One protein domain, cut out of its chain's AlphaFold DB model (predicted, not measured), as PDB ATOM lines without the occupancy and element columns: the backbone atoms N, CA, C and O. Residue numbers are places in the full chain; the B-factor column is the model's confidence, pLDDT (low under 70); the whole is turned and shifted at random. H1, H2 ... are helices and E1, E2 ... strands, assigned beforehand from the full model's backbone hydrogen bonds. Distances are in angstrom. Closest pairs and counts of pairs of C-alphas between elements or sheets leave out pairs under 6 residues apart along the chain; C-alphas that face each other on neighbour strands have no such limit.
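AT A GLANCE: This is residues 153 to 214 of the 214 residues of an uncharacterized protein of Oligosphaeraceae bacterium (UniProt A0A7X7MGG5). With little regular structure, the model is a small three-stranded sheet with a short helix, H1, at one end and a long loop, residues 169 to 198, between E1 and E2. The 62 printed residues, 19 of them in named elements, run H1, E1, E2, E3, class mixed. The sheet E1, E2, E3 is a meander, each strand the antiparallel neighbour of the one before. The whole is compact, radius of gyration of the C-alphas 11.9 A, spanning 37 by 28 by 20 A.

HOW THE PARTS SIT: H1, residues 157 to 163, only grazes the sheet; its O i to N i+4 pairs are within hydrogen-bond range. E1, residues 164 to 168, and E2, residues 199 to 202, form a hairpin; N 168 and O 199 are within range at 2.9 A. E2 and E3, residues 211 to 213, form another; N 212 and O 200 are 3.4 A apart. E1 and E3 are apart.

IN THESE COORDINATES: H1, 9.8 A long, begins at C-alpha 157 (39.893, -24.420, -3.931). E1 measures 10.4 A, E2 9.9 A and E3 6.7 A, ending at C-alpha 213 (50.423, -28.292, -16.867).

THE WHOLE: The printed part has no cut. The link E1 to E2 is long. pLDDT is under 70 at residues 153, 192 to 196 and 203 to 214.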
ATOM      1  N   ASP A 153      38.367 -15.673 -10.492       69.69
ATOM      2  CA  ASP A 153      38.740 -15.827  -9.092       69.69
ATOM      3  C   ASP A 153      39.263 -17.250  -8.875       69.69
ATOM      4  O   ASP A 153      38.660 -18.224  -9.334       69.69
ATOM      5  N   LEU A 154      40.431 -17.341  -8.246       81.50
ATOM      6  CA  LEU A 154      41.147 -18.574  -7.923       81.50
ATOM      7  C   LEU A 154      41.692 -18.513  -6.487       81.50
ATOM      8  O   LEU A 154      42.659 -19.207  -6.173       81.50
ATOM      9  N   ALA A 155      41.126 -17.650  -5.633       83.81
ATOM     10  CA  ALA A 155      41.591 -17.445  -4.264       83.81
ATOM     11  C   ALA A 155      41.457 -18.707  -3.403       83.81
ATOM     12  O   ALA A 155      42.302 -18.961  -2.540       83.81
ATOM     13  N   THR A 156      40.416 -19.502  -3.646       85.88
ATOM     14  CA  THR A 156      40.139 -20.723  -2.895       85.88
ATOM     15  C   THR A 156      39.999 -21.949  -3.802       85.88
ATOM     16  O   THR A 156      39.739 -21.848  -5.004       85.88
ATOM     17  N   VAL A 157      40.152 -23.148  -3.234       84.81
ATOM     18  CA  VAL A 157      39.893 -24.420  -3.931       84.81
ATOM     19  C   VAL A 157      38.455 -24.468  -4.459       84.81
ATOM     20  O   VAL A 157      38.225 -25.049  -5.523       84.81
ATOM     21  N   GLY A 158      37.503 -23.851  -3.756       80.44
ATOM     22  CA  GLY A 158      36.125 -23.685  -4.210       80.44
ATOM     23  C   GLY A 158      36.039 -22.892  -5.513       80.44
ATOM     24  O   GLY A 158      35.443 -23.374  -6.482       80.44
ATOM     25  N   ASP A 159      36.707 -21.737  -5.578       79.19
ATOM     26  CA  ASP A 159      36.731 -20.880  -6.773       79.19
ATOM     27  C   ASP A 159      37.409 -21.591  -7.949       79.19
ATOM     28  O   ASP A 159      36.872 -21.666  -9.057       79.19
ATOM     29  N   ILE A 160      38.548 -22.238  -7.682       83.56
ATOM     30  CA  ILE A 160      39.277 -23.039  -8.669       83.56
ATOM     31  C   ILE A 160      38.395 -24.171  -9.212       83.56
ATOM     32  O   ILE A 160      38.341 -24.388 -10.423       83.56
ATOM     33  N   ARG A 161      37.673 -24.888  -8.341       78.44
ATOM     34  CA  ARG A 161      36.761 -25.973  -8.733       78.44
ATOM     35  C   ARG A 161      35.586 -25.457  -9.556       78.44
ATOM     36  O   ARG A 161      35.198 -26.126 -10.512       78.44
ATOM     37  N   PHE A 162      35.023 -24.306  -9.197       74.62
ATOM     38  CA  PHE A 162      33.936 -23.672  -9.943       74.62
ATOM     39  C   PHE A 162      34.366 -23.302 -11.370       74.62
ATOM     40  O   PHE A 162      33.603 -23.478 -12.321       74.62
ATOM     41  N   GLN A 163      35.610 -22.844 -11.522       75.25
ATOM     42  CA  GLN A 163      36.193 -22.453 -12.804       75.25
ATOM     43  C   GLN A 163      36.813 -23.631 -13.575       75.25
ATOM     44  O   GLN A 163      37.163 -23.474 -14.747       75.25
ATOM     45  N   ALA A 164      36.954 -24.811 -12.963       79.06
ATOM     46  CA  ALA A 164      37.580 -25.974 -13.581       79.06
ATOM     47  C   ALA A 164      36.716 -26.561 -14.705       79.06
ATOM     48  O   ALA A 164      35.652 -27.139 -14.482       79.06
ATOM     49  N   TRP A 165      37.226 -26.476 -15.931       72.75
ATOM     50  CA  TRP A 165      36.618 -27.099 -17.101       72.75
ATOM     51  C   TRP A 165      36.985 -28.579 -17.213       72.75
ATOM     52  O   TRP A 165      36.125 -29.428 -17.453       72.75
ATOM     53  N   LYS A 166      38.268 -28.903 -17.027       76.12
ATOM     54  CA  LYS A 166      38.766 -30.279 -17.031       76.12
ATOM     55  C   LYS A 166      39.850 -30.424 -15.977       76.12
ATOM     56  O   LYS A 166      40.739 -29.587 -15.874       76.12
ATOM     57  N   HIS A 167      39.777 -31.509 -15.223       77.56
ATOM     58  CA  HIS A 167      40.716 -31.823 -14.158       77.56
ATOM     59  C   HIS A 167      41.122 -33.297 -14.252       77.56
ATOM     60  O   HIS A 167      40.268 -34.167 -14.435       77.56
ATOM     61  N   SER A 168      42.420 -33.560 -14.130       76.69
ATOM     62  CA  SER A 168      43.007 -34.885 -13.939       76.69
ATOM     63  C   SER A 168      44.136 -34.780 -12.925       76.69
ATOM     64  O   SER A 168      44.956 -33.868 -13.024       76.69
ATOM     65  N   GLY A 169      44.204 -35.728 -11.994       74.38
ATOM     66  CA  GLY A 169      45.251 -35.777 -10.977       74.38
ATOM     67  C   GLY A 169      44.745 -35.526  -9.562       74.38
ATOM     68  O   GLY A 169      43.583 -35.787  -9.242       74.38
ATOM     69  N   GLY A 170      45.664 -35.096  -8.696       73.44
ATOM     70  CA  GLY A 170      45.461 -34.955  -7.258       73.44
ATOM     71  C   GLY A 170      45.224 -33.525  -6.774       73.44
ATOM     72  O   GLY A 170      45.253 -33.327  -5.564       73.44
ATOM     73  N   PHE A 171      44.998 -32.558  -7.672       75.12
ATOM     74  CA  PHE A 171      44.875 -31.135  -7.329       75.12
ATOM     75  C   PHE A 171      43.799 -30.863  -6.267       75.12
ATOM     76  O   PHE A 171      44.033 -30.118  -5.320       75.12
ATOM     77  N   TYR A 172      42.629 -31.489  -6.402       77.50
ATOM     78  CA  TYR A 172      41.611 -31.530  -5.356       77.50
ATOM     79  C   TYR A 172      40.769 -32.802  -5.470       77.50
ATOM     80  O   TYR A 172      40.582 -33.369  -6.550       77.50
ATOM     81  N   GLN A 173      40.243 -33.261  -4.337       77.50
ATOM     82  CA  GLN A 173      39.479 -34.498  -4.227       77.50
ATOM     83  C   GLN A 173      38.003 -34.188  -4.002       77.50
ATOM     84  O   GLN A 173      37.650 -33.371  -3.151       77.50
ATOM     85  N   ARG A 174      37.127 -34.855  -4.760       72.38
ATOM     86  CA  ARG A 174      35.689 -34.822  -4.477       72.38
ATOM     87  C   ARG A 174      35.416 -35.594  -3.183       72.38
ATOM     88  O   ARG A 174      36.055 -36.628  -2.977       72.38
ATOM     89  N   PRO A 175      34.476 -35.131  -2.344       75.44
ATOM     90  CA  PRO A 175      34.093 -35.868  -1.150       75.44
ATOM     91  C   PRO A 175      33.601 -37.264  -1.537       75.44
ATOM     92  O   PRO A 175      32.762 -37.421  -2.427       75.44
ATOM     93  N   GLY A 176      34.177 -38.275  -0.891       72.88
ATOM     94  CA  GLY A 176      33.762 -39.666  -1.018       72.88
ATOM     95  C   GLY A 176      32.999 -40.122   0.221       72.88
ATOM     96  O   GLY A 176      32.853 -39.386   1.189       72.88
ATOM     97  N   ILE A 177      32.555 -41.377   0.217       70.31
ATOM     98  CA  ILE A 177      31.850 -41.980   1.361       70.31
ATOM     99  C   ILE A 177      32.782 -42.136   2.583       70.31
ATOM    100  O   ILE A 177      32.328 -42.085   3.719       70.31
ATOM    101  N   LEU A 178      34.087 -42.324   2.348       72.56
ATOM    102  CA  LEU A 178      35.082 -42.672   3.375       72.56
ATOM    103  C   LEU A 178      36.091 -41.561   3.690       72.56
ATOM    104  O   LEU A 178      36.786 -41.648   4.698       72.56
ATOM    105  N   PHE A 179      36.197 -40.537   2.843       73.88
ATOM    106  CA  PHE A 179      37.187 -39.475   2.996       73.88
ATOM    107  C   PHE A 179      36.539 -38.113   2.753       73.88
ATOM    108  O   PHE A 179      35.829 -37.961   1.748       73.88
ATOM    109  N   PRO A 180      36.788 -37.123   3.630       74.12
ATOM    110  CA  PRO A 180      36.408 -35.752   3.337       74.12
ATOM    111  C   PRO A 180      37.149 -35.300   2.073       74.12
ATOM    112  O   PRO A 180      38.329 -35.602   1.888       74.12
ATOM    113  N   GLY A 181      36.434 -34.621   1.176       81.31
ATOM    114  CA  GLY A 181      37.042 -34.009  -0.005       81.31
ATOM    115  C   GLY A 181      37.958 -32.851   0.384       81.31
ATOM    116  O   GLY A 181      38.020 -32.460   1.549       81.31
ATOM    117  N   THR A 182      38.646 -32.266  -0.595       83.44
ATOM    118  CA  THR A 182      39.418 -31.041  -0.351       83.44
ATOM    119  C   THR A 182      38.455 -29.913   0.041       83.44
ATOM    120  O   THR A 182      37.517 -29.660  -0.730       83.44
ATOM    121  N   PRO A 183      38.654 -29.259   1.202       85.25
ATOM    122  CA  PRO A 183      37.823 -28.142   1.640       85.25
ATOM    123  C   PRO A 183      37.843 -26.994   0.632       85.25
ATOM    124  O   PRO A 183      38.879 -26.712   0.029       85.25
ATOM    125  N   ASP A 184      36.696 -26.346   0.439       82.12
ATOM    126  CA  ASP A 184      36.558 -25.281  -0.557       82.12
ATOM    127  C   ASP A 184      37.234 -23.980  -0.109       82.12
ATOM    128  O   ASP A 184      37.697 -23.239  -0.961       82.12
ATOM    129  N   ASP A 185      37.362 -23.738   1.195       87.31
ATOM    130  CA  ASP A 185      38.001 -22.562   1.805       87.31
ATOM    131  C   ASP A 185      39.538 -22.614   1.804       87.31
ATOM    132  O   ASP A 185      40.207 -21.635   2.138       87.31
ATOM    133  N   GLN A 186      40.122 -23.748   1.414       87.19
ATOM    134  CA  GLN A 186      41.567 -23.905   1.326       87.19
ATOM    135  C   GLN A 186      42.144 -22.986   0.236       87.19
ATOM    136  O   GLN A 186      41.688 -22.995  -0.902       87.19
ATOM    137  N   THR A 187      43.195 -22.229   0.557       86.38
ATOM    138  CA  THR A 187      43.825 -21.256  -0.365       86.38
ATOM    139  C   THR A 187      45.092 -21.775  -1.048       86.38
ATOM    140  O   THR A 187      45.718 -21.073  -1.840       86.38
ATOM    141  N   LEU A 188      45.515 -22.999  -0.723       79.62
ATOM    142  CA  LEU A 188      46.699 -23.645  -1.285       79.62
ATOM    143  C   LEU A 188      46.302 -24.936  -1.984       79.62
ATOM    144  O   LEU A 188      45.669 -25.800  -1.381       79.62
ATOM    145  N   LEU A 189      46.759 -25.107  -3.217       77.69
ATOM    146  CA  LEU A 189      46.439 -26.265  -4.032       77.69
ATOM    147  C   LEU A 189      47.743 -26.954  -4.463       77.69
ATOM    148  O   LEU A 189      48.628 -26.323  -5.037       77.69
ATOM    149  N   LEU A 190      47.892 -28.237  -4.115       73.31
ATOM    150  CA  LEU A 190      49.128 -29.003  -4.310       73.31
ATOM    151  C   LEU A 190      48.881 -30.163  -5.273       73.31
ATOM    152  O   LEU A 190      48.078 -31.052  -4.991       73.31
ATOM    153  N   ALA A 191      49.607 -30.178  -6.391       71.12
ATOM    154  CA  ALA A 191      49.687 -31.357  -7.247       71.12
ATOM    155  C   ALA A 191      50.398 -32.489  -6.492       71.12
ATOM    156  O   ALA A 191      51.415 -32.263  -5.835       71.12
ATOM    157  N   GLN A 192      49.884 -33.717  -6.591       69.31
ATOM    158  CA  GLN A 192      50.492 -34.866  -5.907       69.31
ATOM    159  C   GLN A 192      51.626 -35.514  -6.717       69.31
ATOM    160  O   GLN A 192      52.244 -36.455  -6.221       69.31
ATOM    161  N   ALA A 193      51.901 -35.011  -7.929       59.81
ATOM    162  CA  ALA A 193      52.965 -35.454  -8.832       59.81
ATOM    163  C   ALA A 193      53.081 -36.989  -8.903       59.81
ATOM    164  O   ALA A 193      54.106 -37.587  -8.564       59.81
ATOM    165  N   LYS A 194      51.992 -37.659  -9.303       66.38
ATOM    166  CA  LYS A 194      51.998 -39.116  -9.527       66.38
ATOM    167  C   LYS A 194      52.664 -39.473 -10.867       66.38
ATOM    168  O   LYS A 194      53.032 -38.614 -11.654       66.38
ATOM    169  N   ARG A 195      52.802 -40.776 -11.162       66.25
ATOM    170  CA  ARG A 195      53.426 -41.311 -12.402       66.25
ATOM    171  C   ARG A 195      52.749 -40.882 -13.721       66.25
ATOM    172  O   ARG A 195      53.222 -41.276 -14.782       66.25
ATOM    173  N   GLN A 196      51.640 -40.146 -13.675       68.12
ATOM    174  CA  GLN A 196      50.925 -39.636 -14.843       68.12
ATOM    175  C   GLN A 196      50.843 -38.107 -14.768       68.12
ATOM    176  O   GLN A 196      50.687 -37.589 -13.662       68.12
ATOM    177  N   PRO A 197      50.910 -37.402 -15.911       71.12
ATOM    178  CA  PRO A 197      50.787 -35.950 -15.945       71.12
ATOM    179  C   PRO A 197      49.437 -35.507 -15.376       71.12
ATOM    180  O   PRO A 197      48.386 -36.055 -15.735       71.12
ATOM    181  N   GLU A 198      49.475 -34.513 -14.491       78.88
ATOM    182  CA  GLU A 198      48.293 -33.917 -13.875       78.88
ATOM    183  C   GLU A 198      47.971 -32.610 -14.620       78.88
ATOM    184  O   GLU A 198      48.854 -31.811 -14.926       78.88
ATOM    185  N   TYR A 199      46.699 -32.386 -14.956       78.56
ATOM    186  CA  TYR A 199      46.272 -31.170 -15.652       78.56
ATOM    187  C   TYR A 199      45.027 -30.565 -15.015       78.56
ATOM    188  O   TYR A 199      44.045 -31.259 -14.731       78.56
ATOM    189  N   LEU A 200      45.069 -29.245 -14.855       80.94
ATOM    190  CA  LEU A 200      43.966 -28.416 -14.396       80.94
ATOM    191  C   LEU A 200      43.715 -27.336 -15.449       80.94
ATOM    192  O   LEU A 200      44.548 -26.460 -15.684       80.94
ATOM    193  N   ILE A 201      42.567 -27.434 -16.110       77.56
ATOM    194  CA  ILE A 201      42.144 -26.512 -17.162       77.56
ATOM    195  C   ILE A 201      41.016 -25.652 -16.607       77.56
ATOM    196  O   ILE A 201      39.992 -26.187 -16.173       77.56
ATOM    197  N   LEU A 202      41.204 -24.336 -16.641       77.81
ATOM    198  CA  LEU A 202      40.292 -23.351 -16.066       77.81
ATOM    199  C   LEU A 202      39.605 -22.540 -17.172       77.81
ATOM    200  O   LEU A 202      40.199 -22.255 -18.212       77.81
ATOM    201  N   GLY A 203      38.356 -22.146 -16.938       67.00
ATOM    202  CA  GLY A 203      37.578 -21.292 -17.831       67.00
ATOM    203  C   GLY A 203      36.490 -22.036 -18.611       67.00
ATOM    204  O   GLY A 203      35.842 -22.958 -18.122       67.00
ATOM    205  N   ARG A 204      36.222 -21.577 -19.836       62.22
ATOM    206  CA  ARG A 204      35.158 -22.086 -20.719       62.22
ATOM    207  C   ARG A 204      35.758 -22.434 -22.087       62.22
ATOM    208  O   ARG A 204      36.773 -21.838 -22.435       62.22
ATOM    209  N   PRO A 205      35.116 -23.293 -22.904       55.03
ATOM    210  CA  PRO A 205      35.633 -23.683 -24.223       55.03
ATOM    211  C   PRO A 205      35.964 -22.505 -25.157       55.03
ATOM    212  O   PRO A 205      36.794 -22.643 -26.045       55.03
ATOM    213  N   HIS A 206      35.325 -21.350 -24.943       50.94
ATOM    214  CA  HIS A 206      35.494 -20.131 -25.737       50.94
ATOM    215  C   HIS A 206      36.582 -19.172 -25.197       50.94
ATOM    216  O   HIS A 206      36.859 -18.158 -25.827       50.94
ATOM    217  N   ASN A 207      37.209 -19.472 -24.049       51.78
ATOM    218  CA  ASN A 207      38.273 -18.666 -23.439       51.78
ATOM    219  C   ASN A 207      39.621 -19.395 -23.582       51.78
ATOM    220  O   ASN A 207      39.897 -20.354 -22.867       51.78
ATOM    221  N   HIS A 208      40.474 -18.943 -24.503       47.91
ATOM    222  CA  HIS A 208      41.690 -19.661 -24.921       47.91
ATOM    223  C   HIS A 208      42.923 -19.520 -23.995       47.91
ATOM    224  O   HIS A 208      43.994 -20.001 -24.351       47.91
ATOM    225  N   THR A 209      42.822 -18.883 -22.823       47.97
ATOM    226  CA  THR A 209      43.995 -18.462 -22.020       47.97
ATOM    227  C   THR A 209      44.206 -19.195 -20.679       47.97
ATOM    228  O   THR A 209      44.999 -18.730 -19.867       47.97
ATOM    229  N   GLY A 210      43.554 -20.338 -20.423       51.31
ATOM    230  CA  GLY A 210      43.535 -20.979 -19.089       51.31
ATOM    231  C   GLY A 210      44.089 -22.410 -18.979       51.31
ATOM    232  O   GLY A 210      43.402 -23.268 -18.424       51.31
ATOM    233  N   VAL A 211      45.291 -22.710 -19.493       49.56
ATOM    234  CA  VAL A 211      45.893 -24.062 -19.392       49.56
ATOM    235  C   VAL A 211      47.117 -24.062 -18.472       49.56
ATOM    236  O   VAL A 211      48.102 -23.391 -18.768       49.56
ATOM    237  N   PHE A 212      47.078 -24.861 -17.399       50.34
ATOM    238  CA  PHE A 212      48.222 -25.139 -16.523       50.34
ATOM    239  C   PHE A 212      48.591 -26.630 -16.603       50.34
ATOM    240  O   PHE A 212      47.718 -27.500 -16.531       50.34
ATOM    241  N   SER A 213      49.882 -26.929 -16.758       46.50
ATOM    242  CA  SER A 213      50.423 -28.292 -16.867       46.50
ATOM    243  C   SER A 213      51.629 -28.449 -15.946       46.50
ATOM    244  O   SER A 213      52.518 -27.595 -15.994       46.50
ATOM    245  N   PHE A 214      51.670 -29.525 -15.159       47.84
ATOM    246  CA  PHE A 214      52.802 -29.886 -14.300       47.84
ATOM    247  C   PHE A 214      53.188 -31.354 -14.496       47.84
ATOM    248  O   PHE A 214      52.276 -32.190 -14.708       47.84
TER     249      PHE A 214